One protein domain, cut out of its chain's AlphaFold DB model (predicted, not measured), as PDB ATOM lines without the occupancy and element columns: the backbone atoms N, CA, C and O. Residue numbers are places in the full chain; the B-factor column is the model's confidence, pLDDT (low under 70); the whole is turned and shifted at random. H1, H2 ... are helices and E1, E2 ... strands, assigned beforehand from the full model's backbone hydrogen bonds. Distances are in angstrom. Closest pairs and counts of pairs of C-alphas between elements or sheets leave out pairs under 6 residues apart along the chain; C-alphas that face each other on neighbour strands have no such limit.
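This is residues 10 to 57 of the 63 residues of the protein "NGN domain-containing protein" of Anaerolineae bacterium (UniProt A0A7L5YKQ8). What shape is this? It is an elongated body with the E3 and E4 hairpin at one end and H1, with E2 beside it, at the other, while E1 pairs with the last printed residues. What builds it? The 48 printed residues include E1, H1, E2, E3 and E4 in that order, a mixed class with an antiparallel sheet E3 - E4. It is compact, with radius of gyration of the C-alphas 10.8 A and spans 30 by 18 by 16 A.

What pairs with E1, residues 10 to 13? Its residues 12 to 13 pair antiparallel with residues 56 to 57; it pairs with no named strand. How near is H1, residues 19 to 28, to E2, residues 32 to 34? Their closest C-alphas, of Thr 23 and Thr 33, are 6.3 A apart. In H1 every O i to N i+4 pair is within hydrogen-bond range. How do E3, residues 37 to 44, and E4, residues 47 to 51, pair? They form an antiparallel hairpin, with N 38 and O 50 within hydrogen-bond range at 2.9 A.

Where does E1 begin? C-alpha 10 is at (126.101, 106.018, 135.942). How long are the longer elements? H1 is 14.1 A and E3 14.3 A, and E3 bends by 96 degrees at residue 41. Where does E4 end? C-alpha 51 is at (121.318, 95.822, 123.667).

How far does it reach? The two C-alphas farthest apart, of Gln 29 and His 41, are 31.4 A apart. Is it continuous? The printed part has no cut, and no link is long. Is confidence low anywhere? No printed residue is under 70.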
ATOM      1  N   TYR A  10     126.665 105.034 136.854       96.75
ATOM      2  CA  TYR A  10     126.101 106.018 135.942       96.75
ATOM      3  C   TYR A  10     125.556 105.350 134.687       96.75
ATOM      4  O   TYR A  10     126.103 104.357 134.202       96.75
ATOM      5  N   VAL A  11     124.492 105.938 134.143       96.88
ATOM      6  CA  VAL A  11     123.997 105.634 132.800       96.88
ATOM      7  C   VAL A  11     124.779 106.476 131.798       96.88
ATOM      8  O   VAL A  11     124.800 107.701 131.884       96.88
ATOM      9  N   LEU A  12     125.384 105.816 130.819       96.50
ATOM     10  CA  LEU A  12     126.062 106.445 129.696       96.50
ATOM     11  C   LEU A  12     125.164 106.373 128.466       96.50
ATOM     12  O   LEU A  12     124.800 105.286 128.018       96.50
ATOM     13  N   HIS A  13     124.840 107.537 127.907       97.31
ATOM     14  CA  HIS A  13     124.241 107.634 126.583       97.31
ATOM     15  C   HIS A  13     125.351 107.645 125.530       97.31
ATOM     16  O   HIS A  13     126.244 108.493 125.555       97.31
ATOM     17  N   VAL A  14     125.302 106.695 124.604       96.50
ATOM     18  CA  VAL A  14     126.299 106.521 123.546       96.50
ATOM     19  C   VAL A  14     125.657 106.675 122.176       96.50
ATOM     20  O   VAL A  14     124.441 106.640 122.025       96.50
ATOM     21  N   LYS A  15     126.477 106.834 121.136       95.81
ATOM     22  CA  LYS A  15     125.959 106.840 119.763       95.81
ATOM     23  C   LYS A  15     125.280 105.496 119.440       95.81
ATOM     24  O   LYS A  15     125.798 104.458 119.863       95.81
ATOM     25  N   PRO A  16     124.200 105.484 118.637       92.38
ATOM     26  CA  PRO A  16     123.562 104.242 118.214       92.38
ATOM     27  C   PRO A  16     124.567 103.262 117.597       92.38
ATOM     28  O   PRO A  16     125.391 103.656 116.768       92.38
ATOM     29  N   ASN A  17     124.480 101.981 117.967       89.50
ATOM     30  CA  ASN A  17     125.381 100.897 117.543       89.50
ATOM     31  C   ASN A  17     126.826 100.980 118.082       89.50
ATOM     32  O   ASN A  17     127.655 100.137 117.721       89.50
ATOM     33  N   ALA A  18     127.156 101.967 118.923       95.62
ATOM     34  CA  ALA A  18     128.479 102.106 119.530       95.62
ATOM     35  C   ALA A  18     128.607 101.404 120.892       95.62
ATOM     36  O   ALA A  18     129.711 101.347 121.423       95.62
ATOM     37  N   GLU A  19     127.525 100.843 121.440       95.75
ATOM     38  CA  GLU A  19     127.442 100.307 122.806       95.75
ATOM     39  C   GLU A  19     128.573  99.319 123.091       95.75
ATOM     40  O   GLU A  19     129.352  99.509 124.014       95.75
ATOM     41  N   TYR A  20     128.736  98.319 122.227       94.44
ATOM     42  CA  TYR A  20     129.747  97.278 122.405       94.44
ATOM     43  C   TYR A  20     131.175  97.811 122.270       94.44
ATOM     44  O   TYR A  20     132.042  97.408 123.035       94.44
ATOM     45  N   ARG A  21     131.414  98.752 121.345       96.00
ATOM     46  CA  ARG A  21     132.736  99.380 121.187       96.00
ATOM     47  C   ARG A  21     133.102 100.199 122.422       96.00
ATOM     48  O   ARG A  21     134.254 100.194 122.839       96.00
ATOM     49  N   VAL A  22     132.128 100.902 123.001       97.06
ATOM     50  CA  VAL A  22     132.326 101.662 124.239       97.06
ATOM     51  C   VAL A  22     132.544 100.712 125.413       97.06
ATOM     52  O   VAL A  22     133.472 100.928 126.184       97.06
ATOM     53  N   THR A  23     131.774  99.625 125.522       96.75
ATOM     54  CA  THR A  23     131.991  98.595 126.548       96.75
ATOM     55  C   THR A  23     133.386  97.988 126.463       96.75
ATOM     56  O   THR A  23     134.050  97.876 127.490       96.75
ATOM     57  N   GLU A  24     133.865  97.638 125.269       96.69
ATOM     58  CA  GLU A  24     135.226  97.128 125.062       96.69
ATOM     59  C   GLU A  24     136.284  98.153 125.482       96.69
ATOM     60  O   GLU A  24     137.204  97.814 126.226       96.69
ATOM     61  N   ALA A  25     136.135  99.415 125.071       97.44
ATOM     62  CA  ALA A  25     137.071 100.481 125.418       97.44
ATOM     63  C   ALA A  25     137.125 100.753 126.933       97.44
ATOM     64  O   ALA A  25     138.213 100.884 127.493       97.44
ATOM     65  N   LEU A  26     135.969 100.804 127.602       96.38
ATOM     66  CA  LEU A  26     135.877 100.993 129.052       96.38
ATOM     67  C   LEU A  26     136.451  99.791 129.810       96.38
ATOM     68  O   LEU A  26     137.246  99.958 130.734       96.38
ATOM     69  N   THR A  27     136.126  98.578 129.365       96.31
ATOM     70  CA  THR A  27     136.657  97.343 129.958       96.31
ATOM     71  C   THR A  27     138.179  97.267 129.802       96.31
ATOM     72  O   THR A  27     138.876  96.902 130.749       96.31
ATOM     73  N   ALA A  28     138.725  97.686 128.653       97.56
ATOM     74  CA  ALA A  28     140.169  97.775 128.426       97.56
ATOM     75  C   ALA A  28     140.858  98.776 129.373       97.56
ATOM     76  O   ALA A  28     142.002  98.562 129.771       97.56
ATOM     77  N   GLN A  29     140.149  99.826 129.792       95.94
ATOM     78  CA  GLN A  29     140.599 100.786 130.807       95.94
ATOM     79  C   GLN A  29     140.333 100.320 132.249       95.94
ATOM     80  O   GLN A  29     140.569 101.076 133.187       95.94
ATOM     81  N   ARG A  30     139.877  99.074 132.446       96.25
ATOM     82  CA  ARG A  30     139.500  98.496 133.750       96.25
ATOM     83  C   ARG A  30     138.339  99.222 134.439       96.25
ATOM     84  O   ARG A  30     138.191  99.124 135.656       96.25
ATOM     85  N   VAL A  31     137.501  99.913 133.669       96.31
ATOM     86  CA  VAL A  31     136.251 100.487 134.167       96.31
ATOM     87  C   VAL A  31     135.200  99.388 134.215       96.31
ATOM     88  O   VAL A  31     134.898  98.741 133.207       96.31
ATOM     89  N   GLU A  32     134.619  99.183 135.392       97.00
ATOM     90  CA  GLU A  32     133.530  98.231 135.556       97.00
ATOM     91  C   GLU A  32     132.314  98.706 134.761       97.00
ATOM     92  O   GLU A  32     131.790  99.798 134.985       97.00
ATOM     93  N   THR A  33     131.906  97.891 133.793       97.50
ATOM     94  CA  THR A  33     130.910  98.257 132.791       97.50
ATOM     95  C   THR A  33     129.870  97.158 132.680       97.50
ATOM     96  O   THR A  33     130.201  95.975 132.626       97.50
ATOM     97  N   PHE A  34     128.605  97.549 132.591       97.50
ATOM     98  CA  PHE A  34     127.491  96.641 132.382       97.50
ATOM     99  C   PHE A  34     126.688  97.079 131.157       97.50
ATOM    100  O   PHE A  34     126.102  98.161 131.123       97.50
ATOM    101  N   LEU A  35     126.666  96.223 130.134       97.00
ATOM    102  CA  LEU A  35     125.827  96.371 128.947       97.00
ATOM    103  C   LEU A  35     124.747  95.280 128.977       97.00
ATOM    104  O   LEU A  35     125.035  94.133 128.621       97.00
ATOM    105  N   PRO A  36     123.510  95.599 129.394       96.31
ATOM    106  CA  PRO A  36     122.418  94.638 129.357       96.31
ATOM    107  C   PRO A  36     122.125  94.235 127.909       96.31
ATOM    108  O   PRO A  36     121.819  95.083 127.066       96.31
ATOM    109  N   THR A  37     122.193  92.937 127.612       95.38
ATOM    110  CA  THR A  37     121.874  92.404 126.282       95.38
ATOM    111  C   THR A  37     120.863  91.270 126.361       95.38
ATOM    112  O   THR A  37     120.794  90.537 127.346       95.38
ATOM    113  N   ILE A  38     120.076  91.127 125.299       95.25
ATOM    114  CA  ILE A  38     119.116  90.038 125.102       95.25
ATOM    115  C   ILE A  38     119.444  89.281 123.818       95.25
ATOM    116  O   ILE A  38     120.133  89.800 122.935       95.25
ATOM    117  N   LYS A  39     118.945  88.047 123.691       94.88
ATOM    118  CA  LYS A  39     119.079  87.277 122.447       94.88
ATOM    119  C   LYS A  39     118.425  88.047 121.299       94.88
ATOM    120  O   LYS A  39     117.280  88.479 121.408       94.88
ATOM    121  N   SER A  40     119.160  88.219 120.206       91.31
ATOM    122  CA  SER A  40     118.628  88.880 119.020       91.31
ATOM    123  C   SER A  40     117.653  87.951 118.303       91.31
ATOM    124  O   SER A  40     117.965  86.785 118.069       91.31
ATOM    125  N   HIS A  41     116.504  88.485 117.883       88.62
ATOM    126  CA  HIS A  41     115.582  87.775 116.989       88.62
ATOM    127  C   HIS A  41     116.219  87.538 115.607       88.62
ATOM    128  O   HIS A  41     115.919  86.561 114.929       88.62
ATOM    129  N   ARG A  42     117.120  88.435 115.182       87.75
ATOM    130  CA  ARG A  42     117.864  88.346 113.917       87.75
ATOM    131  C   ARG A  42     119.364  88.394 114.219       87.75
ATOM    132  O   ARG A  42     119.951  89.482 114.196       87.75
ATOM    133  N   PRO A  43     119.980  87.260 114.593       85.75
ATOM    134  CA  PRO A  43     121.407  87.215 114.878       85.75
ATOM    135  C   PRO A  43     122.207  87.538 113.612       85.75
ATOM    136  O   PRO A  43     121.817  87.185 112.500       85.75
ATOM    137  N   ARG A  44     123.333  88.227 113.786       84.25
ATOM    138  CA  ARG A  44     124.308  88.489 112.719       84.25
ATOM    139  C   ARG A  44     125.555  87.640 112.985       84.25
ATOM    140  O   ARG A  44     125.801  87.307 114.148       84.25
ATOM    141  N   PRO A  45     126.362  87.299 111.967       84.25
ATOM    142  CA  PRO A  45     127.646  86.638 112.192       84.25
ATOM    143  C   PRO A  45     128.475  87.414 113.227       84.25
ATOM    144  O   PRO A  45     128.653  88.623 113.098       84.25
ATOM    145  N   GLY A  46     128.899  86.742 114.300       83.44
ATOM    146  CA  GLY A  46     129.639  87.357 115.412       83.44
ATOM    147  C   GLY A  46     128.798  88.149 116.426       83.44
ATOM    148  O   GLY A  46     129.342  88.623 117.419       83.44
ATOM    149  N   ARG A  47     127.477  88.284 116.233       82.88
ATOM    150  CA  ARG A  47     126.592  89.003 117.162       82.88
ATOM    151  C   ARG A  47     125.231  88.318 117.315       82.88
ATOM    152  O   ARG A  47     124.281  88.590 116.579       82.88
ATOM    153  N   ALA A  48     125.136  87.458 118.328       90.69
ATOM    154  CA  ALA A  48     123.903  86.754 118.691       90.69
ATOM    155  C   ALA A  48     122.986  87.552 119.639       90.69
ATOM    156  O   ALA A  48     121.830  87.176 119.841       90.69
ATOM    157  N   THR A  49     123.477  88.649 120.220       93.62
ATOM    158  CA  THR A  49     122.732  89.487 121.168       93.62
ATOM    159  C   THR A  49     122.540  90.911 120.650       93.62
ATOM    160  O   THR A  49     123.246  91.360 119.745       93.62
ATOM    161  N   THR A  50     121.561  91.614 121.214       93.44
ATOM    162  CA  THR A  50     121.302  93.042 120.991       93.44
ATOM    163  C   THR A  50     121.193  93.757 122.341       93.44
ATOM    164  O   THR A  50     120.784  93.112 123.312       93.44
ATOM    165  N   PRO A  51     121.532  95.057 122.444       94.81
ATOM    166  CA  PRO A  51     121.318  95.822 123.667       94.81
ATOM    167  C   PRO A  51     119.838  95.808 124.053       94.81
ATOM    168  O   PRO A  51     118.975  95.988 123.194       94.81
ATOM    169  N   LEU A  52     119.557  95.591 125.339       95.31
ATOM    170  CA  LEU A  52     118.199  95.691 125.884       95.31
ATOM    171  C   LEU A  52     117.706  97.144 125.855       95.31
ATOM    172  O   LEU A  52     116.544  97.399 125.558       95.31
ATOM    173  N   PHE A  53     118.618  98.081 126.118       95.25
ATOM    174  CA  PHE A  53     118.392  99.519 126.041       95.25
ATOM    175  C   PHE A  53     119.319 100.095 124.964       95.25
ATOM    176  O   PHE A  53     120.494 100.346 125.239       95.25
ATOM    177  N   PRO A  54     118.847 100.249 123.715       94.56
ATOM    178  CA  PRO A  54     119.660 100.815 122.646       94.56
ATOM    179  C   PRO A  54     120.227 102.180 123.040       94.56
ATOM    180  O   PRO A  54     119.515 102.998 123.615       94.56
ATOM    181  N   SER A  55     121.482 102.446 122.689       96.94
ATOM    182  CA  SER A  55     122.225 103.672 123.022       96.94
ATOM    183  C   SER A  55     122.544 103.880 124.510       96.94
ATOM    184  O   SER A  55     123.051 104.944 124.860       96.94
ATOM    185  N   TYR A  56     122.321 102.886 125.377       97.31
ATOM    186  CA  TYR A  56     122.614 102.991 126.809       97.31
ATOM    187  C   TYR A  56     123.464 101.838 127.341       97.31
ATOM    188  O   TYR A  56     123.307 100.680 126.958       97.31
ATOM    189  N   LEU A  57     124.346 102.172 128.281       97.31
ATOM    190  CA  LEU A  57     125.101 101.223 129.098       97.31
ATOM    191  C   LEU A  57     125.386 101.823 130.475       97.31
ATOM    192  O   LEU A  57     125.201 103.021 130.684       97.31
TER     193      LEU A  57